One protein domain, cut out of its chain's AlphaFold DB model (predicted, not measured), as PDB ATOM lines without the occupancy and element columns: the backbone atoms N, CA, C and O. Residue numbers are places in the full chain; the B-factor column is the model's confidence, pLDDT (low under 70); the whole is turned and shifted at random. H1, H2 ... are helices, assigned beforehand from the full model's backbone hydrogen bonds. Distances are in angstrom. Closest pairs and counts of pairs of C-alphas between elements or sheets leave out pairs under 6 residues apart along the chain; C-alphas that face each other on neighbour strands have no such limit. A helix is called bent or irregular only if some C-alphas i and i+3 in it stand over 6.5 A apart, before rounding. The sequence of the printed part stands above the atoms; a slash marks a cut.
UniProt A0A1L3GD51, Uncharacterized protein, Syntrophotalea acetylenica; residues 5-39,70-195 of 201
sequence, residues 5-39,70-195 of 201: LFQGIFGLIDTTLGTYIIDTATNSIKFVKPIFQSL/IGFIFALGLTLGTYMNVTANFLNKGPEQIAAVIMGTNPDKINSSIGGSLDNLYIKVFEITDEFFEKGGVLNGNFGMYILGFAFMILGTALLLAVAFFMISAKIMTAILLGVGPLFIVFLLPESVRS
ATOM      1  N   LEU A   5     -17.411  11.279  31.895       76.06
ATOM      2  CA  LEU A   5     -18.684  11.695  31.296       76.06
ATOM      3  C   LEU A   5     -18.629  11.632  29.767       76.06
ATOM      4  O   LEU A   5     -19.541  11.077  29.146       76.06
ATOM      5  N   PHE A   6     -17.569  12.170  29.154       76.75
ATOM      6  CA  PHE A   6     -17.443  12.136  27.703       76.75
ATOM      7  C   PHE A   6     -17.121  10.719  27.236       76.75
ATOM      8  O   PHE A   6     -17.760  10.240  26.301       76.75
ATOM      9  N   GLN A   7     -16.234   9.995  27.917       79.25
ATOM     10  CA  GLN A   7     -15.974   8.589  27.618       79.25
ATOM     11  C   GLN A   7     -17.241   7.717  27.633       79.25
ATOM     12  O   GLN A   7     -17.443   6.929  26.708       79.25
ATOM     13  N   GLY A   8     -18.123   7.877  28.623       81.06
ATOM     14  CA  GLY A   8     -19.378   7.124  28.705       81.06
ATOM     15  C   GLY A   8     -20.332   7.420  27.544       81.06
ATOM     16  O   GLY A   8     -20.854   6.499  26.913       81.06
ATOM     17  N   ILE A   9     -20.524   8.702  27.217       81.50
ATOM     18  CA  ILE A   9     -21.391   9.125  26.105       81.50
ATOM     19  C   ILE A   9     -20.832   8.632  24.767       81.50
ATOM     20  O   ILE A   9     -21.562   8.038  23.971       81.50
ATOM     21  N   PHE A  10     -19.535   8.829  24.525       82.12
ATOM     22  CA  PHE A  10     -18.894   8.375  23.294       82.12
ATOM     23  C   PHE A  10     -18.889   6.847  23.178       82.12
ATOM     24  O   PHE A  10     -19.091   6.337  22.082       82.12
ATOM     25  N   GLY A  11     -18.771   6.107  24.286       82.00
ATOM     26  CA  GLY A  11     -18.883   4.647  24.283       82.00
ATOM     27  C   GLY A  11     -20.261   4.142  23.837       82.00
ATOM     28  O   GLY A  11     -20.357   3.192  23.054       82.00
ATOM     29  N   LEU A  12     -21.340   4.800  24.276       84.50
ATOM     30  CA  LEU A  12     -22.703   4.480  23.835       84.50
ATOM     31  C   LEU A  12     -22.910   4.800  22.350       84.50
ATOM     32  O   LEU A  12     -23.515   4.005  21.623       84.50
ATOM     33  N   ILE A  13     -22.390   5.942  21.897       85.81
ATOM     34  CA  ILE A  13     -22.451   6.359  20.493       85.81
ATOM     35  C   ILE A  13     -21.681   5.370  19.618       85.81
ATOM     36  O   ILE A  13     -22.238   4.879  18.643       85.81
ATOM     37  N   ASP A  14     -20.450   5.020  19.983       85.44
ATOM     38  CA  ASP A  14     -19.616   4.094  19.214       85.44
ATOM     39  C   ASP A  14     -20.246   2.700  19.129       85.44
ATOM     40  O   ASP A  14     -20.233   2.077  18.065       85.44
ATOM     41  N   THR A  15     -20.878   2.235  20.209       87.88
ATOM     42  CA  THR A  15     -21.637   0.974  20.206       87.88
ATOM     43  C   THR A  15     -22.833   1.052  19.256       87.88
ATOM     44  O   THR A  15     -23.004   0.187  18.398       87.88
ATOM     45  N   THR A  16     -23.636   2.113  19.363       88.38
ATOM     46  CA  THR A  16     -24.847   2.300  18.548       88.38
ATOM     47  C   THR A  16     -24.512   2.454  17.065       88.38
ATOM     48  O   THR A  16     -25.129   1.814  16.215       88.38
ATOM     49  N   LEU A  17     -23.510   3.275  16.743       86.44
ATOM     50  CA  LEU A  17     -23.025   3.465  15.379       86.44
ATOM     51  C   LEU A  17     -22.402   2.180  14.833       86.44
ATOM     52  O   LEU A  17     -22.632   1.848  13.674       86.44
ATOM     53  N   GLY A  18     -21.682   1.421  15.662       86.19
ATOM     54  CA  GLY A  18     -21.178   0.097  15.303       86.19
ATOM     55  C   GLY A  18     -22.300  -0.848  14.870       86.19
ATOM     56  O   GLY A  18     -22.226  -1.430  13.787       86.19
ATOM     57  N   THR A  19     -23.371  -0.946  15.664       88.69
ATOM     58  CA  THR A  19     -24.565  -1.729  15.310       88.69
ATOM     59  C   THR A  19     -25.215  -1.214  14.028       88.69
ATOM     60  O   THR A  19     -25.468  -1.999  13.116       88.69
ATOM     61  N   TYR A  20     -25.407   0.102  13.899       88.38
ATOM     62  CA  TYR A  20     -25.982   0.711  12.699       88.38
ATOM     63  C   TYR A  20     -25.184   0.381  11.425       88.38
ATOM     64  O   TYR A  20     -25.778   0.037  10.400       88.38
ATOM     65  N   ILE A  21     -23.849   0.444  11.479       87.06
ATOM     66  CA  ILE A  21     -22.971   0.090  10.353       87.06
ATOM     67  C   ILE A  21     -23.138  -1.389  10.002       87.06
ATOM     68  O   ILE A  21     -23.292  -1.718   8.826       87.06
ATOM     69  N   ILE A  22     -23.128  -2.279  11.001       87.69
ATOM     70  CA  ILE A  22     -23.289  -3.727  10.802       87.69
ATOM     71  C   ILE A  22     -24.635  -4.034  10.145       87.69
ATOM     72  O   ILE A  22     -24.668  -4.740   9.134       87.69
ATOM     73  N   ASP A  23     -25.730  -3.496  10.672       90.25
ATOM     74  CA  ASP A  23     -27.078  -3.774  10.177       90.25
ATOM     75  C   ASP A  23     -27.283  -3.213   8.769       90.25
ATOM     76  O   ASP A  23     -27.759  -3.916   7.870       90.25
ATOM     77  N   THR A  24     -26.854  -1.971   8.536       88.06
ATOM     78  CA  THR A  24     -26.994  -1.312   7.231       88.06
ATOM     79  C   THR A  24     -26.143  -2.002   6.167       88.06
ATOM     80  O   THR A  24     -26.647  -2.301   5.080       88.06
ATOM     81  N   ALA A  25     -24.887  -2.343   6.477       86.44
ATOM     82  CA  ALA A  25     -24.024  -3.086   5.562       86.44
ATOM     83  C   ALA A  25     -24.575  -4.496   5.296       86.44
ATOM     84  O   ALA A  25     -24.559  -4.962   4.158       86.44
ATOM     85  N   THR A  26     -25.127  -5.162   6.317       87.50
ATOM     86  CA  THR A  26     -25.768  -6.483   6.190       87.50
ATOM     87  C   THR A  26     -26.950  -6.443   5.244       87.50
ATOM     88  O   THR A  26     -27.038  -7.272   4.336       87.50
ATOM     89  N   ASN A  27     -27.846  -5.477   5.422       88.19
ATOM     90  CA  ASN A  27     -29.025  -5.334   4.580       88.19
ATOM     91  C   ASN A  27     -28.636  -4.972   3.141       88.19
ATOM     92  O   ASN A  27     -29.141  -5.580   2.197       88.19
ATOM     93  N   SER A  28     -27.663  -4.075   2.975       86.38
ATOM     94  CA  SER A  28     -27.135  -3.677   1.665       86.38
ATOM     95  C   SER A  28     -26.502  -4.851   0.914       86.38
ATOM     96  O   SER A  28     -26.826  -5.102  -0.247       86.38
ATOM     97  N   ILE A  29     -25.645  -5.627   1.586       86.38
ATOM     98  CA  ILE A  29     -24.997  -6.809   1.005       86.38
ATOM     99  C   ILE A  29     -26.039  -7.874   0.656       86.38
ATOM    100  O   ILE A  29     -25.992  -8.426  -0.441       86.38
ATOM    101  N   LYS A  30     -27.005  -8.153   1.544       87.19
ATOM    102  CA  LYS A  30     -28.085  -9.119   1.276       87.19
ATOM    103  C   LYS A  30     -28.903  -8.739   0.045       87.19
ATOM    104  O   LYS A  30     -29.261  -9.624  -0.726       87.19
ATOM    105  N   PHE A  31     -29.173  -7.450  -0.143       86.75
ATOM    106  CA  PHE A  31     -29.924  -6.952  -1.290       86.75
ATOM    107  C   PHE A  31     -29.127  -7.049  -2.598       86.75
ATOM    108  O   PHE A  31     -29.639  -7.537  -3.604       86.75
ATOM    109  N   VAL A  32     -27.857  -6.634  -2.596       84.69
ATOM    110  CA  VAL A  32     -27.064  -6.536  -3.832       84.69
ATOM    111  C   VAL A  32     -26.413  -7.848  -4.257       84.69
ATOM    112  O   VAL A  32     -26.268  -8.101  -5.454       84.69
ATOM    113  N   LYS A  33     -26.048  -8.716  -3.311       85.50
ATOM    114  CA  LYS A  33     -25.397 -10.000  -3.600       85.50
ATOM    115  C   LYS A  33     -26.113 -10.836  -4.680       85.50
ATOM    116  O   LYS A  33     -25.421 -11.236  -5.619       85.50
ATOM    117  N   PRO A  34     -27.438 -11.091  -4.623       86.19
ATOM    118  CA  PRO A  34     -28.116 -11.888  -5.650       86.19
ATOM    119  C   PRO A  34     -28.148 -11.194  -7.019       86.19
ATOM    120  O   PRO A  34     -27.986 -11.855  -8.044       86.19
ATOM    121  N   ILE A  35     -28.297  -9.865  -7.047       85.50
ATOM    122  CA  ILE A  35     -28.286  -9.071  -8.283       85.50
ATOM    123  C   ILE A  35     -26.927  -9.218  -8.968       85.50
ATOM    124  O   ILE A  35     -26.848  -9.557 -10.148       85.50
ATOM    125  N   PHE A  36     -25.847  -9.040  -8.209       82.88
ATOM    126  CA  PHE A  36     -24.497  -9.182  -8.733       82.88
ATOM    127  C   PHE A  36     -24.201 -10.608  -9.212       82.88
ATOM    128  O   PHE A  36     -23.633 -10.787 -10.286       82.88
ATOM    129  N   GLN A  37     -24.610 -11.629  -8.453       84.81
ATOM    130  CA  GLN A  37     -24.452 -13.026  -8.869       84.81
ATOM    131  C   GLN A  37     -25.163 -13.307 -10.198       84.81
ATOM    132  O   GLN A  37     -24.585 -13.958 -11.065       84.81
ATOM    133  N   SER A  38     -26.373 -12.775 -10.389       86.06
ATOM    134  CA  SER A  38     -27.103 -12.892 -11.652       86.06
ATOM    135  C   SER A  38     -26.357 -12.214 -12.807       86.06
ATOM    136  O   SER A  38     -26.105 -12.855 -13.828       86.06
ATOM    137  N   LEU A  39     -25.909 -10.965 -12.625       83.62
ATOM    138  CA  LEU A  39     -25.121 -10.243 -13.634       83.62
ATOM    139  C   LEU A  39     -23.828 -10.985 -13.992       83.62
ATOM    140  O   LEU A  39     -23.467 -11.058 -15.164       83.62
ATOM    141  N   ILE A  70     -12.556 -10.476 -10.510       79.44
ATOM    142  CA  ILE A  70     -13.946 -10.125 -10.182       79.44
ATOM    143  C   ILE A  70     -14.439 -10.936  -8.976       79.44
ATOM    144  O   ILE A  70     -14.996 -10.368  -8.038       79.44
ATOM    145  N   GLY A  71     -14.178 -12.247  -8.962       80.19
ATOM    146  CA  GLY A  71     -14.520 -13.127  -7.845       80.19
ATOM    147  C   GLY A  71     -13.818 -12.735  -6.543       80.19
ATOM    148  O   GLY A  71     -14.434 -12.769  -5.481       80.19
ATOM    149  N   PHE A  72     -12.562 -12.294  -6.618       79.50
ATOM    150  CA  PHE A  72     -11.811 -11.802  -5.464       79.50
ATOM    151  C   PHE A  72     -12.379 -10.484  -4.918       79.50
ATOM    152  O   PHE A  72     -12.585 -10.361  -3.713       79.50
ATOM    153  N   ILE A  73     -12.710  -9.521  -5.787       77.38
ATOM    154  CA  ILE A  73     -13.347  -8.257  -5.378       77.38
ATOM    155  C   ILE A  73     -14.722  -8.528  -4.758       77.38
ATOM    156  O   ILE A  73     -15.057  -7.951  -3.727       77.38
ATOM    157  N   PHE A  74     -15.499  -9.449  -5.335       77.00
ATOM    158  CA  PHE A  74     -16.768  -9.898  -4.765       77.00
ATOM    159  C   PHE A  74     -16.575 -10.525  -3.380       77.00
ATOM    160  O   PHE A  74     -17.286 -10.174  -2.439       77.00
ATOM    161  N   ALA A  75     -15.593 -11.418  -3.232       75.25
ATOM    162  CA  ALA A  75     -15.297 -12.072  -1.964       75.25
ATOM    163  C   ALA A  75     -14.887 -11.064  -0.883       75.25
ATOM    164  O   ALA A  75     -15.339 -11.193   0.252       75.25
ATOM    165  N   LEU A  76     -14.098 -10.043  -1.228       71.19
ATOM    166  CA  LEU A  76     -13.686  -9.005  -0.285       71.19
ATOM    167  C   LEU A  76     -14.802  -8.002   0.034       71.19
ATOM    168  O   LEU A  76     -14.982  -7.652   1.200       71.19
ATOM    169  N   GLY A  77     -15.548  -7.550  -0.976       70.88
ATOM    170  CA  GLY A  77     -16.507  -6.448  -0.862       70.88
ATOM    171  C   GLY A  77     -17.918  -6.843  -0.424       70.88
ATOM    172  O   GLY A  77     -18.600  -6.048   0.217       70.88
ATOM    173  N   LEU A  78     -18.365  -8.061  -0.743       73.88
ATOM    174  CA  LEU A  78     -19.722  -8.555  -0.454       73.88
ATOM    175  C   LEU A  78     -19.741  -9.682   0.587       73.88
ATOM    176  O   LEU A  78     -20.770 -10.334   0.792       73.88
ATOM    177  N   THR A  79     -18.623  -9.904   1.280       81.69
ATOM    178  CA  THR A  79     -18.595 -10.729   2.488       81.69
ATOM    179  C   THR A  79     -18.558  -9.816   3.702       81.69
ATOM    180  O   THR A  79     -17.633  -9.031   3.886       81.69
ATOM    181  N   LEU A  80     -19.572  -9.931   4.561       73.25
ATOM    182  CA  LEU A  80     -19.717  -9.074   5.741       73.25
ATOM    183  C   LEU A  80     -18.492  -9.104   6.655       73.25
ATOM    184  O   LEU A  80     -18.053  -8.059   7.124       73.25
ATOM    185  N   GLY A  81     -17.919 -10.291   6.866       76.06
ATOM    186  CA  GLY A  81     -16.733 -10.456   7.703       76.06
ATOM    187  C   GLY A  81     -15.523  -9.684   7.176       76.06
ATOM    188  O   GLY A  81     -14.890  -8.958   7.937       76.06
ATOM    189  N   THR A  82     -15.224  -9.781   5.878       77.31
ATOM    190  CA  THR A  82     -14.091  -9.058   5.278       77.31
ATOM    191  C   THR A  82     -14.367  -7.567   5.172       77.31
ATOM    192  O   THR A  82     -13.487  -6.781   5.507       77.31
ATOM    193  N   TYR A  83     -15.582  -7.163   4.791       82.12
ATOM    194  CA  TYR A  83     -15.956  -5.750   4.720       82.12
ATOM    195  C   TYR A  83     -15.807  -5.060   6.081       82.12
ATOM    196  O   TYR A  83     -15.194  -3.995   6.188       82.12
ATOM    197  N   MET A  84     -16.305  -5.701   7.142       82.00
ATOM    198  CA  MET A  84     -16.213  -5.165   8.497       82.00
ATOM    199  C   MET A  84     -14.761  -5.117   8.986       82.00
ATOM    200  O   MET A  84     -14.322  -4.107   9.532       82.00
ATOM    201  N   ASN A  85     -14.002  -6.194   8.765       80.75
ATOM    202  CA  ASN A  85     -12.643  -6.319   9.279       80.75
ATOM    203  C   ASN A  85     -11.643  -5.403   8.556       80.75
ATOM    204  O   ASN A  85     -10.817  -4.775   9.210       80.75
ATOM    205  N   VAL A  86     -11.747  -5.301   7.231       77.75
ATOM    206  CA  VAL A  86     -10.765  -4.599   6.396       77.75
ATOM    207  C   VAL A  86     -11.168  -3.152   6.146       77.75
ATOM    208  O   VAL A  86     -10.336  -2.264   6.277       77.75
ATOM    209  N   THR A  87     -12.423  -2.885   5.784       79.88
ATOM    210  CA  THR A  87     -12.840  -1.548   5.335       79.88
ATOM    211  C   THR A  87     -13.457  -0.741   6.469       79.88
ATOM    212  O   THR A  87     -12.988   0.358   6.760       79.88
ATOM    213  N   ALA A  88     -14.474  -1.279   7.146       82.62
ATOM    214  CA  ALA A  88     -15.195  -0.528   8.172       82.62
ATOM    215  C   ALA A  88     -14.334  -0.266   9.415       82.62
ATOM    216  O   ALA A  88     -14.307   0.854   9.919       82.62
ATOM    217  N   ASN A  89     -13.585  -1.264   9.891       82.69
ATOM    218  CA  ASN A  89     -12.684  -1.088  11.032       82.69
ATOM    219  C   ASN A  89     -11.518  -0.152  10.713       82.69
ATOM    220  O   ASN A  89     -11.193   0.699  11.537       82.69
ATOM    221  N   PHE A  90     -10.909  -0.276   9.531       81.25
ATOM    222  CA  PHE A  90      -9.814   0.603   9.131       81.25
ATOM    223  C   PHE A  90     -10.270   2.060   9.016       81.25
ATOM    224  O   PHE A  90      -9.595   2.950   9.513       81.25
ATOM    225  N   LEU A  91     -11.435   2.325   8.424       82.25
ATOM    226  CA  LEU A  91     -11.925   3.696   8.265       82.25
ATOM    227  C   LEU A  91     -12.481   4.296   9.564       82.25
ATOM    228  O   LEU A  91     -12.331   5.495   9.774       82.25
ATOM    229  N   ASN A  92     -13.071   3.489  10.454       81.50
ATOM    230  CA  ASN A  92     -13.534   3.981  11.758       81.50
ATOM    231  C   ASN A  92     -12.398   4.189  12.762       81.50
ATOM    232  O   ASN A  92     -12.392   5.190  13.467       81.50
ATOM    233  N   LYS A  93     -11.454   3.243  12.860       77.88
ATOM    234  CA  LYS A  93     -10.409   3.245  13.900       77.88
ATOM    235  C   LYS A  93      -9.039   3.679  13.392       77.88
ATOM    236  O   LYS A  93      -8.193   4.077  14.184       77.88
ATOM    237  N   GLY A  94      -8.793   3.609  12.088       79.62
ATOM    238  CA  GLY A  94      -7.510   3.974  11.485       79.62
ATOM    239  C   GLY A  94      -7.114   5.428  11.740       79.62
ATOM    240  O   GLY A  94      -5.992   5.647  12.190       79.62
ATOM    241  N   PRO A  95      -7.999   6.426  11.545       76.94
ATOM    242  CA  PRO A  95      -7.666   7.816  11.854       76.94
ATOM    243  C   PRO A  95      -7.269   8.020  13.323       76.94
ATOM    244  O   PRO A  95      -6.299   8.723  13.601       76.94
ATOM    245  N   GLU A  96      -7.965   7.357  14.253       74.00
ATOM    246  CA  GLU A  96      -7.660   7.401  15.689       74.00
ATOM    247  C   GLU A  96      -6.278   6.781  15.983       74.00
ATOM    248  O   GLU A  96      -5.469   7.371  16.700       74.00
ATOM    249  N   GLN A  97      -5.959   5.640  15.363       74.19
ATOM    250  CA  GLN A  97      -4.651   4.980  15.486       74.19
ATOM    251  C   GLN A  97      -3.504   5.795  14.873       74.19
ATOM    252  O   GLN A  97      -2.390   5.776  15.387       74.19
ATOM    253  N   ILE A  98      -3.745   6.525  13.786       74.75
ATOM    254  CA  ILE A  98      -2.726   7.388  13.174       74.75
ATOM    255  C   ILE A  98      -2.488   8.622  14.052       74.75
ATOM    256  O   ILE A  98      -1.339   8.976  14.318       74.75
ATOM    257  N   ALA A  99      -3.559   9.243  14.553       71.00
ATOM    258  CA  ALA A  99      -3.464  10.373  15.474       71.00
ATOM    259  C   ALA A  99      -2.683  10.005  16.746       71.00
ATOM    260  O   ALA A  99      -1.841  10.783  17.190       71.00
ATOM    261  N   ALA A 100      -2.890   8.794  17.272       67.62
ATOM    262  CA  ALA A 100      -2.148   8.237  18.403       67.62
ATOM    263  C   ALA A 100      -0.628   8.291  18.220       67.62
ATOM    264  O   ALA A 100       0.106   8.795  19.073       67.62
ATOM    265  N   VAL A 101      -0.173   7.781  17.072       72.56
ATOM    266  CA  VAL A 101       1.244   7.687  16.723       72.56
ATOM    267  C   VAL A 101       1.842   9.083  16.553       72.56
ATOM    268  O   VAL A 101       2.937   9.339  17.046       72.56
ATOM    269  N   ILE A 102       1.109  10.006  15.919       71.25
ATOM    270  CA  ILE A 102       1.553  11.396  15.721       71.25
ATOM    271  C   ILE A 102       1.670  12.141  17.058       71.25
ATOM    272  O   ILE A 102       2.609  12.907  17.255       71.25
ATOM    273  N   MET A 103       0.749  11.901  17.992       68.88
ATOM    274  CA  MET A 103       0.757  12.521  19.322       68.88
ATOM    275  C   MET A 103       1.770  11.877  20.287       68.88
ATOM    276  O   MET A 103       1.808  12.243  21.460       68.88
ATOM    277  N   GLY A 104       2.583  10.915  19.829       60.03
ATOM    278  CA  GLY A 104       3.604  10.253  20.650       60.03
ATOM    279  C   GLY A 104       3.032   9.444  21.817       60.03
ATOM    280  O   GLY A 104       3.738   9.161  22.782       60.03
ATOM    281  N   THR A 105       1.747   9.090  21.757       59.38
ATOM    282  CA  THR A 105       1.062   8.321  22.799       59.38
ATOM    283  C   THR A 105       1.054   6.848  22.390       59.38
ATOM    284  O   THR A 105       0.740   6.529  21.244       59.38
ATOM    285  N   ASN A 106       1.415   5.927  23.294       53.06
ATOM    286  CA  ASN A 106       1.395   4.490  22.991       53.06
ATOM    287  C   ASN A 106       0.004   4.066  22.478       53.06
ATOM    288  O   ASN A 106      -0.975   4.322  23.183       53.06
ATOM    289  N   PRO A 107      -0.098   3.352  21.340       50.31
ATOM    290  CA  PRO A 107      -1.383   2.899  20.804       50.31
ATOM    291  C   PRO A 107      -2.163   2.020  21.801       50.31
ATOM    292  O   PRO A 107      -3.382   2.107  21.855       50.31
ATOM    293  N   ASP A 108      -1.467   1.278  22.674       47.25
ATOM    294  CA  ASP A 108      -2.073   0.451  23.736       47.25
ATOM    295  C   ASP A 108      -2.471   1.228  25.007       47.25
ATOM    296  O   ASP A 108      -3.236   0.736  25.836       47.25
ATOM    297  N   LYS A 109      -1.951   2.450  25.198       44.47
ATOM    298  CA  LYS A 109      -2.353   3.351  26.299       44.47
ATOM    299  C   LYS A 109      -3.551   4.216  25.909       44.47
ATOM    300  O   LYS A 109      -4.139   4.859  26.775       44.47
ATOM    301  N   ILE A 110      -3.971   4.168  24.647       48.12
ATOM    302  CA  ILE A 110      -5.243   4.716  24.180       48.12
ATOM    303  C   ILE A 110      -6.346   3.689  24.462       48.12
ATOM    304  O   ILE A 110      -7.054   3.206  23.590       48.12
ATOM    305  N   ASN A 111      -6.525   3.389  25.747       43.44
ATOM    306  CA  ASN A 111      -7.875   3.173  26.262       43.44
ATOM    307  C   ASN A 111      -8.640   4.510  26.341       43.44
ATOM    308  O   ASN A 111      -9.849   4.534  26.563       43.44
ATOM    309  N   SER A 112      -7.948   5.625  26.095       48.91
ATOM    310  CA  SER A 112      -8.523   6.937  25.845       48.91
ATOM    311  C   SER A 112      -9.142   6.963  24.454       48.91
ATOM    312  O   SER A 112      -8.586   7.527  23.516       48.91
ATOM    313  N   SER A 113     -10.330   6.373  24.321       60.66
ATOM    314  CA  SER A 113     -11.283   6.804  23.295       60.66
ATOM    315  C   SER A 113     -11.239   8.333  23.149       60.66
ATOM    316  O   SER A 113     -10.861   9.046  24.078       60.66
ATOM    317  N   ILE A 114     -11.664   8.867  22.012       64.81
ATOM    318  CA  ILE A 114     -11.868  10.313  21.838       64.81
ATOM    319  C   ILE A 114     -12.501  10.982  23.079       64.81
ATOM    320  O   ILE A 114     -12.084  12.075  23.465       64.81
ATOM    321  N   GLY A 115     -13.442  10.295  23.739       65.56
ATOM    322  CA  GLY A 115     -14.030  10.731  25.005       65.56
ATOM    323  C   GLY A 115     -13.002  10.929  26.123       65.56
ATOM    324  O   GLY A 115     -12.982  11.992  26.722       65.56
ATOM    325  N   GLY A 116     -12.066   9.999  26.316       69.69
ATOM    326  CA  GLY A 116     -10.983  10.128  27.299       69.69
ATOM    327  C   GLY A 116      -9.989  11.259  26.997       69.69
ATOM    328  O   GLY A 116      -9.418  11.854  27.910       69.69
ATOM    329  N   SER A 117      -9.779  11.615  25.726       72.94
ATOM    330  CA  SER A 117      -8.992  12.808  25.371       72.94
ATOM    331  C   SER A 117      -9.729  14.101  25.733       72.94
ATOM    332  O   SER A 117      -9.112  15.039  26.237       72.94
ATOM    333  N   LEU A 118     -11.048  14.144  25.521       76.56
ATOM    334  CA  LEU A 118     -11.896  15.266  25.932       76.56
ATOM    335  C   LEU A 118     -11.999  15.374  27.457       76.56
ATOM    336  O   LEU A 118     -11.906  16.480  27.981       76.56
ATOM    337  N   ASP A 119     -12.102  14.249  28.164       78.62
ATOM    338  CA  ASP A 119     -12.095  14.196  29.628       78.62
ATOM    339  C   ASP A 119     -10.764  14.742  30.193       78.62
ATOM    340  O   ASP A 119     -10.764  15.570  31.104       78.62
ATOM    341  N   ASN A 120      -9.620  14.395  29.589       78.62
ATOM    342  CA  ASN A 120      -8.319  14.967  29.966       78.62
ATOM    343  C   ASN A 120      -8.238  16.483  29.730       78.62
ATOM    344  O   ASN A 120      -7.660  17.212  30.538       78.62
ATOM    345  N   LEU A 121      -8.794  16.979  28.622       80.50
ATOM    346  CA  LEU A 121      -8.855  18.420  28.371       80.50
ATOM    347  C   LEU A 121      -9.800  19.124  29.352       80.50
ATOM    348  O   LEU A 121      -9.491  20.228  29.794       80.50
ATOM    349  N   TYR A 122     -10.906  18.484  29.732       81.50
ATOM    350  CA  TYR A 122     -11.830  18.995  30.742       81.50
ATOM    351  C   TYR A 122     -11.157  19.137  32.113       81.50
ATOM    352  O   TYR A 122     -11.269  20.196  32.732       81.50
ATOM    353  N   ILE A 123     -10.380  18.137  32.541       83.25
ATOM    354  CA  ILE A 123      -9.591  18.202  33.782       83.25
ATOM    355  C   ILE A 123      -8.595  19.369  33.733       83.25
ATOM    356  O   ILE A 123      -8.549  20.162  34.667       83.25
ATOM    357  N   LYS A 124      -7.869  19.556  32.622       81.31
ATOM    358  CA  LYS A 124      -6.931  20.685  32.472       81.31
ATOM    359  C   LYS A 124      -7.613  22.051  32.531       81.31
ATOM    360  O   LYS A 124      -7.056  22.986  33.099       81.31
ATOM    361  N   VAL A 125      -8.802  22.193  31.940       81.06
ATOM    362  CA  VAL A 125      -9.581  23.442  32.032       81.06
ATOM    363  C   VAL A 125      -9.956  23.729  33.484       81.06
ATOM    364  O   VAL A 125      -9.885  24.884  33.906       81.06
ATOM    365  N   PHE A 126     -10.313  22.698  34.248       82.06
ATOM    366  CA  PHE A 126     -10.629  22.828  35.666       82.06
ATOM    367  C   PHE A 126      -9.390  23.188  36.502       82.06
ATOM    368  O   PHE A 126      -9.437  24.162  37.241       82.06
ATOM    369  N   GLU A 127      -8.255  22.511  36.299       84.44
ATOM    370  CA  GLU A 127      -6.985  22.811  36.986       84.44
ATOM    371  C   GLU A 127      -6.520  24.258  36.760       84.44
ATOM    372  O   GLU A 127      -6.163  24.958  37.706       84.44
ATOM    373  N   ILE A 128      -6.567  24.737  35.513       80.00
ATOM    374  CA  ILE A 128      -6.196  26.120  35.179       80.00
ATOM    375  C   ILE A 128      -7.164  27.111  35.841       80.00
ATOM    376  O   ILE A 128      -6.753  28.164  36.326       80.00
ATOM    377  N   THR A 129      -8.456  26.782  35.867       77.62
ATOM    378  CA  THR A 129      -9.487  27.607  36.508       77.62
ATOM    379  C   THR A 129      -9.260  27.703  38.022       77.62
ATOM    380  O   THR A 129      -9.328  28.804  38.572       77.62
ATOM    381  N   ASP A 130      -8.932  26.590  38.681       79.56
ATOM    382  CA  ASP A 130      -8.600  26.551  40.108       79.56
ATOM    383  C   ASP A 130      -7.348  27.382  40.421       79.56
ATOM    384  O   ASP A 130      -7.351  28.154  41.381       79.56
ATOM    385  N   GLU A 131      -6.322  27.340  39.564       77.94
ATOM    386  CA  GLU A 131      -5.124  28.178  39.705       77.94
ATOM    387  C   GLU A 131      -5.460  29.684  39.641       77.94
ATOM    388  O   GLU A 131      -4.901  30.493  40.391       77.94
ATOM    389  N   PHE A 132      -6.405  30.085  38.780       73.69
ATOM    390  CA  PHE A 132      -6.898  31.467  38.722       73.69
ATOM    391  C   PHE A 132      -7.696  31.862  39.971       73.69
ATOM    392  O   PHE A 132      -7.567  32.997  40.441       73.69
ATOM    393  N   PHE A 133      -8.491  30.948  40.531       72.44
ATOM    394  CA  PHE A 133      -9.237  31.193  41.765       72.44
ATOM    395  C   PHE A 133      -8.333  31.272  43.000       72.44
ATOM    396  O   PHE A 133      -8.554  32.131  43.856       72.44
ATOM    397  N   GLU A 134      -7.291  30.445  43.071       72.00
ATOM    398  CA  GLU A 134      -6.308  30.457  44.156       72.00
ATOM    399  C   GLU A 134      -5.465  31.744  44.125       72.00
ATOM    400  O   GLU A 134      -5.300  32.416  45.146       72.00
ATOM    401  N   LYS A 135      -5.033  32.176  42.931       66.62
ATOM    402  CA  LYS A 135      -4.338  33.463  42.730       66.62
ATOM    403  C   LYS A 135      -5.237  34.681  42.972       66.62
ATOM    404  O   LYS A 135      -4.749  35.735  43.378       66.62
ATOM    405  N   GLY A 136      -6.547  34.543  42.773       57.12
ATOM    406  CA  GLY A 136      -7.551  35.571  43.053       57.12
ATOM    407  C   GLY A 136      -8.059  35.622  44.498       57.12
ATOM    408  O   GLY A 136      -9.039  36.320  44.743       57.12
ATOM    409  N   GLY A 137      -7.432  34.893  45.430       48.28
ATOM    410  CA  GLY A 137      -7.963  34.523  46.748       48.28
ATOM    411  C   GLY A 137      -8.800  35.563  47.519       48.28
ATOM    412  O   GLY A 137      -8.422  36.721  47.675       48.28
ATOM    413  N   VAL A 138      -9.894  35.087  48.128       51.69
ATOM    414  CA  VAL A 138     -10.895  35.853  48.911       51.69
ATOM    415  C   VAL A 138     -10.312  36.582  50.139       51.69
ATOM    416  O   VAL A 138     -10.943  37.493  50.668       51.69
ATOM    417  N   LEU A 139      -9.107  36.215  50.593       52.12
ATOM    418  CA  LEU A 139      -8.504  36.738  51.827       52.12
ATOM    419  C   LEU A 139      -7.312  37.695  51.621       52.12
ATOM    420  O   LEU A 139      -6.929  38.339  52.589       52.12
ATOM    421  N   ASN A 140      -6.740  37.828  50.411       55.28
ATOM    422  CA  ASN A 140      -5.657  38.794  50.097       55.28
ATOM    423  C   ASN A 140      -5.495  39.116  48.582       55.28
ATOM    424  O   ASN A 140      -4.511  39.738  48.184       55.28
ATOM    425  N   GLY A 141      -6.414  38.678  47.712       53.09
ATOM    426  CA  GLY A 141      -6.243  38.653  46.256       53.09
ATOM    427  C   GLY A 141      -7.104  39.656  45.483       53.09
ATOM    428  O   GLY A 141      -8.193  40.053  45.888       53.09
ATOM    429  N   ASN A 142      -6.585  40.077  44.332       59.09
ATOM    430  CA  ASN A 142      -7.164  41.074  43.437       59.09
ATOM    431  C   ASN A 142      -8.465  40.539  42.796       59.09
ATOM    432  O   ASN A 142      -8.414  39.608  41.992       59.09
ATOM    433  N   PHE A 143      -9.619  41.138  43.122       61.06
ATOM    434  CA  PHE A 143     -10.971  40.714  42.695       61.06
ATOM    435  C   PHE A 143     -11.103  40.483  41.170       61.06
ATOM    436  O   PHE A 143     -11.930  39.692  40.719       61.06
ATOM    437  N   GLY A 144     -10.245  41.124  40.363       65.50
ATOM    438  CA  GLY A 144     -10.176  40.935  38.910       65.50
ATOM    439  C   GLY A 144      -9.763  39.527  38.453       65.50
ATOM    440  O   GLY A 144     -10.199  39.092  37.390       65.50
ATOM    441  N   MET A 145      -8.987  38.778  39.246       67.81
ATOM    442  CA  MET A 145      -8.608  37.398  38.899       67.81
ATOM    443  C   MET A 145      -9.775  36.413  39.050       67.81
ATOM    444  O   MET A 145      -9.853  35.447  38.299       67.81
ATOM    445  N   TYR A 146     -10.736  36.706  39.931       69.12
ATOM    446  CA  TYR A 146     -11.951  35.900  40.098       69.12
ATOM    447  C   TYR A 146     -12.857  35.972  38.857       69.12
ATOM    448  O   TYR A 146     -13.403  34.966  38.407       69.12
ATOM    449  N   ILE A 147     -12.966  37.167  38.260       73.88
ATOM    450  CA  ILE A 147     -13.689  37.390  36.998       73.88
ATOM    451  C   ILE A 147     -12.992  36.648  35.851       73.88
ATOM    452  O   ILE A 147     -13.659  36.048  35.010       73.88
ATOM    453  N   LEU A 148     -11.655  36.654  35.841       75.44
ATOM    454  CA  LEU A 148     -10.864  35.949  34.836       75.44
ATOM    455  C   LEU A 148     -11.049  34.425  34.923       75.44
ATOM    456  O   LEU A 148     -11.254  33.788  33.893       75.44
ATOM    457  N   GLY A 149     -11.046  33.860  36.136       75.75
ATOM    458  CA  GLY A 149     -11.302  32.435  36.373       75.75
ATOM    459  C   GLY A 149     -12.698  32.008  35.911       75.75
ATOM    460  O   GLY A 149     -12.834  31.056  35.146       75.75
ATOM    461  N   PHE A 150     -13.736  32.775  36.265       77.44
ATOM    462  CA  PHE A 150     -15.099  32.517  35.782       77.44
ATOM    463  C   PHE A 150     -15.218  32.608  34.255       77.44
ATOM    464  O   PHE A 150     -15.859  31.759  33.632       77.44
ATOM    465  N   ALA A 151     -14.595  33.616  33.639       78.75
ATOM    466  CA  ALA A 151     -14.592  33.770  32.188       78.75
ATOM    467  C   ALA A 151     -13.880  32.596  31.496       78.75
ATOM    468  O   ALA A 151     -14.387  32.074  30.502       78.75
ATOM    469  N   PHE A 152     -12.745  32.142  32.038       82.75
ATOM    470  CA  PHE A 152     -11.991  31.015  31.495       82.75
ATOM    471  C   PHE A 152     -12.743  29.690  31.643       82.75
ATOM    472  O   PHE A 152     -12.767  28.899  30.705       82.75
ATOM    473  N   MET A 153     -13.438  29.479  32.764       81.06
ATOM    474  CA  MET A 153     -14.279  28.300  32.967       81.06
ATOM    475  C   MET A 153     -15.414  28.235  31.939       81.06
ATOM    476  O   MET A 153     -15.617  27.202  31.299       81.06
ATOM    477  N   ILE A 154     -16.140  29.340  31.739       83.06
ATOM    478  CA  ILE A 154     -17.260  29.403  30.788       83.06
ATOM    479  C   ILE A 154     -16.754  29.225  29.353       83.06
ATOM    480  O   ILE A 154     -17.295  28.413  28.608       83.06
ATOM    481  N   LEU A 155     -15.697  29.944  28.965       85.00
ATOM    482  CA  LEU A 155     -15.142  29.851  27.614       85.00
ATOM    483  C   LEU A 155     -14.509  28.480  27.344       85.00
ATOM    484  O   LEU A 155     -14.748  27.903  26.287       85.00
ATOM    485  N   GLY A 156     -13.747  27.937  28.295       81.62
ATOM    486  CA  GLY A 156     -13.078  26.643  28.176       81.62
ATOM    487  C   GLY A 156     -14.065  25.482  28.070       81.62
ATOM    488  O   GLY A 156     -13.932  24.633  27.188       81.62
ATOM    489  N   THR A 157     -15.108  25.476  28.904       81.81
ATOM    490  CA  THR A 157     -16.169  24.456  28.833       81.81
ATOM    491  C   THR A 157     -17.037  24.599  27.579       81.81
ATOM    492  O   THR A 157     -17.383  23.586  26.968       81.81
ATOM    493  N   ALA A 158     -17.331  25.824  27.129       85.31
ATOM    494  CA  ALA A 158     -18.048  26.059  25.874       85.31
ATOM    495  C   ALA A 158     -17.260  25.556  24.651       85.31
ATOM    496  O   ALA A 158     -17.837  24.918  23.766       85.31
ATOM    497  N   LEU A 159     -15.942  25.786  24.613       85.62
ATOM    498  CA  LEU A 159     -15.076  25.283  23.542       85.62
ATOM    499  C   LEU A 159     -15.023  23.750  23.529       85.62
ATOM    500  O   LEU A 159     -15.124  23.142  22.465       85.62
ATOM    501  N   LEU A 160     -14.918  23.122  24.705       85.31
ATOM    502  CA  LEU A 160     -14.939  21.663  24.852       85.31
ATOM    503  C   LEU A 160     -16.230  21.043  24.308       85.31
ATOM    504  O   LEU A 160     -16.177  20.075  23.545       85.31
ATOM    505  N   LEU A 161     -17.382  21.628  24.641       85.50
ATOM    506  CA  LEU A 161     -18.680  21.199  24.116       85.50
ATOM    507  C   LEU A 161     -18.763  21.338  22.593       85.50
ATOM    508  O   LEU A 161     -19.248  20.425  21.921       85.50
ATOM    509  N   ALA A 162     -18.262  22.444  22.036       85.75
ATOM    510  CA  ALA A 162     -18.235  22.651  20.592       85.75
ATOM    511  C   ALA A 162     -17.389  21.579  19.880       85.75
ATOM    512  O   ALA A 162     -17.840  20.992  18.896       85.75
ATOM    513  N   VAL A 163     -16.196  21.271  20.402       85.75
ATOM    514  CA  VAL A 163     -15.326  20.217  19.853       85.75
ATOM    515  C   VAL A 163     -16.015  18.852  19.919       85.75
ATOM    516  O   VAL A 163     -16.057  18.145  18.911       85.75
ATOM    517  N   ALA A 164     -16.614  18.499  21.061       82.62
ATOM    518  CA  ALA A 164     -17.337  17.238  21.220       82.62
ATOM    519  C   ALA A 164     -18.483  17.095  20.200       82.62
ATOM    520  O   ALA A 164     -18.641  16.038  19.586       82.62
ATOM    521  N   PHE A 165     -19.239  18.171  19.960       85.19
ATOM    522  CA  PHE A 165     -20.336  18.189  18.991       85.19
ATOM    523  C   PHE A 165     -19.871  17.943  17.545       85.19
ATOM    524  O   PHE A 165     -20.432  17.093  16.842       85.19
ATOM    525  N   PHE A 166     -18.823  18.643  17.097       85.31
ATOM    526  CA  PHE A 166     -18.244  18.417  15.765       85.31
ATOM    527  C   PHE A 166     -17.736  16.984  15.603       85.31
ATOM    528  O   PHE A 166     -17.887  16.376  14.542       85.31
ATOM    529  N   MET A 167     -17.175  16.417  16.668       85.31
ATOM    530  CA  MET A 167     -16.593  15.083  16.637       85.31
ATOM    531  C   MET A 167     -17.643  13.976  16.522       85.31
ATOM    532  O   MET A 167     -17.478  13.051  15.727       85.31
ATOM    533  N   ILE A 168     -18.754  14.092  17.255       85.25
ATOM    534  CA  ILE A 168     -19.899  13.180  17.118       85.25
ATOM    535  C   ILE A 168     -20.472  13.264  15.699       85.25
ATOM    536  O   ILE A 168     -20.732  12.236  15.075       85.25
ATOM    537  N   SER A 169     -20.602  14.478  15.157       86.31
ATOM    538  CA  SER A 169     -21.092  14.691  13.789       86.31
ATOM    539  C   SER A 169     -20.209  13.987  12.752       86.31
ATOM    540  O   SER A 169     -20.722  13.286  11.878       86.31
ATOM    541  N   ALA A 170     -18.883  14.088  12.890       88.31
ATOM    542  CA  ALA A 170     -17.940  13.377  12.032       88.31
ATOM    543  C   ALA A 170     -18.100  11.847  12.127       88.31
ATOM    544  O   ALA A 170     -18.148  11.175  11.096       88.31
ATOM    545  N   LYS A 171     -18.257  11.289  13.339       84.31
ATOM    546  CA  LYS A 171     -18.498   9.845  13.533       84.31
ATOM    547  C   LYS A 171     -19.785   9.379  12.855       84.31
ATOM    548  O   LYS A 171     -19.785   8.343  12.194       84.31
ATOM    549  N   ILE A 172     -20.861  10.157  12.960       88.19
ATOM    550  CA  ILE A 172     -22.139   9.848  12.306       88.19
ATOM    551  C   ILE A 172     -21.976   9.830  10.781       88.19
ATOM    552  O   ILE A 172     -22.425   8.889  10.128       88.19
ATOM    553  N   MET A 173     -21.299  10.826  10.200       88.69
ATOM    554  CA  MET A 173     -21.055  10.875   8.752       88.69
ATOM    555  C   MET A 173     -20.241   9.668   8.266       88.69
ATOM    556  O   MET A 173     -20.612   9.042   7.271       88.69
ATOM    557  N   THR A 174     -19.183   9.291   8.991       89.94
ATOM    558  CA  THR A 174     -18.387   8.092   8.687       89.94
ATOM    559  C   THR A 174     -19.230   6.823   8.783       89.94
ATOM    560  O   THR A 174     -19.167   5.977   7.893       89.94
ATOM    561  N   ALA A 175     -20.072   6.700   9.812       87.44
ATOM    562  CA  ALA A 175     -20.951   5.548   9.984       87.44
ATOM    563  C   ALA A 175     -21.968   5.411   8.841       87.44
ATOM    564  O   ALA A 175     -22.182   4.310   8.331       87.44
ATOM    565  N   ILE A 176     -22.556   6.521   8.388       87.12
ATOM    566  CA  ILE A 176     -23.463   6.534   7.234       87.12
ATOM    567  C   ILE A 176     -22.719   6.111   5.962       87.12
ATOM    568  O   ILE A 176     -23.197   5.237   5.239       87.12
ATOM    569  N   LEU A 177     -21.533   6.674   5.710       89.25
ATOM    570  CA  LEU A 177     -20.728   6.338   4.535       89.25
ATOM    571  C   LEU A 177     -20.339   4.850   4.516       89.25
ATOM    572  O   LEU A 177     -20.412   4.202   3.473       89.25
ATOM    573  N   LEU A 178     -19.979   4.295   5.674       89.06
ATOM    574  CA  LEU A 178     -19.640   2.881   5.824       89.06
ATOM    575  C   LEU A 178     -20.851   1.955   5.716       89.06
ATOM    576  O   LEU A 178     -20.738   0.874   5.150       89.06
ATOM    577  N   GLY A 179     -22.028   2.366   6.183       85.12
ATOM    578  CA  GLY A 179     -23.252   1.593   5.964       85.12
ATOM    579  C   GLY A 179     -23.548   1.383   4.471       85.12
ATOM    580  O   GLY A 179     -23.944   0.293   4.061       85.12
ATOM    581  N   VAL A 180     -23.299   2.409   3.650       85.88
ATOM    582  CA  VAL A 180     -23.542   2.407   2.192       85.88
ATOM    583  C   VAL A 180     -22.343   1.861   1.396       85.88
ATOM    584  O   VAL A 180     -22.486   1.481   0.233       85.88
ATOM    585  N   GLY A 181     -21.161   1.761   2.005       85.94
ATOM    586  CA  GLY A 181     -19.913   1.380   1.338       85.94
ATOM    587  C   GLY A 181     -19.953   0.088   0.503       85.94
ATOM    588  O   GLY A 181     -19.384   0.095  -0.592       85.94
ATOM    589  N   PRO A 182     -20.654  -0.992   0.905       85.00
ATOM    590  CA  PRO A 182     -20.768  -2.183   0.066       85.00
ATOM    591  C   PRO A 182     -21.455  -1.922  -1.281       85.00
ATOM    592  O   PRO A 182     -21.082  -2.530  -2.279       85.00
ATOM    593  N   LEU A 183     -22.422  -0.996  -1.342       83.88
ATOM    594  CA  LEU A 183     -23.111  -0.637  -2.587       83.88
ATOM    595  C   LEU A 183     -22.149   0.031  -3.576       83.88
ATOM    596  O   LEU A 183     -22.130  -0.322  -4.755       83.88
ATOM    597  N   PHE A 184     -21.304   0.942  -3.086       81.50
ATOM    598  CA  PHE A 184     -20.292   1.614  -3.904       81.50
ATOM    599  C   PHE A 184     -19.290   0.634  -4.520       81.50
ATOM    600  O   PHE A 184     -18.960   0.766  -5.697       81.50
ATOM    601  N   ILE A 185     -18.846  -0.380  -3.765       80.44
ATOM    602  CA  ILE A 185     -17.907  -1.394  -4.275       80.44
ATOM    603  C   ILE A 185     -18.505  -2.138  -5.475       80.44
ATOM    604  O   ILE A 185     -17.808  -2.405  -6.454       80.44
ATOM    605  N   VAL A 186     -19.803  -2.443  -5.430       75.00
ATOM    606  CA  VAL A 186     -20.478  -3.139  -6.530       75.00
ATOM    607  C   VAL A 186     -20.640  -2.249  -7.755       75.00
ATOM    608  O   VAL A 186     -20.407  -2.719  -8.868       75.00
ATOM    609  N   PHE A 187     -20.994  -0.977  -7.571       74.81
ATOM    610  CA  PHE A 187     -21.151  -0.048  -8.692       74.81
ATOM    611  C   PHE A 187     -19.829   0.317  -9.377       74.81
ATOM    612  O   PHE A 187     -19.831   0.567 -10.578       74.81
ATOM    613  N   LEU A 188     -18.703   0.291  -8.662       74.62
ATOM    614  CA  LEU A 188     -17.388   0.616  -9.228       74.62
ATOM    615  C   LEU A 188     -16.754  -0.564  -9.995       74.62
ATOM    616  O   LEU A 188     -15.907  -0.377 -10.873       74.62
ATOM    617  N   LEU A 189     -17.183  -1.800  -9.713       71.12
ATOM    618  CA  LEU A 189     -16.620  -3.008 -10.324       71.12
ATOM    619  C   LEU A 189     -16.738  -3.021 -11.866       71.12
ATOM    620  O   LEU A 189     -15.709  -3.242 -12.510       71.12
ATOM    621  N   PRO A 190     -17.892  -2.723 -12.499       62.84
ATOM    622  CA  PRO A 190     -18.009  -2.672 -13.960       62.84
ATOM    623  C   PRO A 190     -17.083  -1.643 -14.631       62.84
ATOM    624  O   PRO A 190     -16.554  -1.896 -15.715       62.84
ATOM    625  N   GLU A 191     -16.839  -0.497 -13.990       59.84
ATOM    626  CA  GLU A 191     -15.976   0.564 -14.529       59.84
ATOM    627  C   GLU A 191     -14.500   0.150 -14.532       59.84
ATOM    628  O   GLU A 191     -13.800   0.327 -15.532       59.84
ATOM    629  N   SER A 192     -14.049  -0.496 -13.450       55.69
ATOM    630  CA  SER A 192     -12.694  -1.057 -13.342       55.69
ATOM    631  C   SER A 192     -12.399  -2.135 -14.397       55.69
ATOM    632  O   SER A 192     -11.249  -2.330 -14.809       55.69
ATOM    633  N   VAL A 193     -13.445  -2.821 -14.867       57.75
ATOM    634  CA  VAL A 193     -13.356  -3.823 -15.934       57.75
ATOM    635  C   VAL A 193     -13.271  -3.143 -17.303       57.75
ATOM    636  O   VAL A 193     -12.441  -3.542 -18.117       57.75
ATOM    637  N   ARG A 194     -14.049  -2.077 -17.548       56.47
ATOM    638  CA  ARG A 194     -14.058  -1.349 -18.833       56.47
ATOM    639  C   ARG A 194     -12.766  -0.568 -19.106       56.47
ATOM    640  O   ARG A 194     -12.362  -0.444 -20.257       56.47
ATOM    641  N   SER A 195     -12.090  -0.064 -18.072       50.12
ATOM    642  CA  SER A 195     -10.826   0.676 -18.235       50.12
ATOM    643  C   SER A 195      -9.663  -0.179 -18.758       50.12
ATOM    644  O   SER A 195      -8.705   0.376 -19.283       50.12
TER     645      SER A 195
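This is residues 5 to 39 and 70 to 195 of the 201 residues of an uncharacterized protein of Syntrophotalea acetylenica (UniProt A0A1L3GD51). This is a long rod: H5a runs back along H4, then past H1 and H3a, with H2 and H5b at one end. The printed part, 161 residues with five named helices, H1 to H5, is all helix. It is only just extended, close to loose, with a radius of gyration of the C-alphas of 23.2 A and spans of 83 by 29 by 27 A.

Find C-alpha 5 at (-18.684, 11.695, 31.296), where H1 begins, 50.4 A long to residue 39. H2 is residues 70 to 77, H4 114 to 135. By hydrogen bonds H3, 80 to 102, and H5, 143 to 195, were each assigned as one helix, but are bent: H3a ends and H3b begins at C-alphas 92 and 95, 7.0 A apart, H5a and H5b at 179 and 182, 7.4 A apart. H5b ends at (-10.826, 0.676, -18.235).

H4 and H5a, a hairpin, touch, the closest C-alphas, 132 and 149, 5.1 A apart. H1 touches H5a, closest at C-alphas 21 and 179, 4.6 A. H3b touches no helix. Every O i to N i+4 pair is within hydrogen-bond range in H2, H3b and H4.

Across the cut, residues 40 to 69, the gap is 11.7 A. The H3 to H4 link is long. 33 residues are under pLDDT 70.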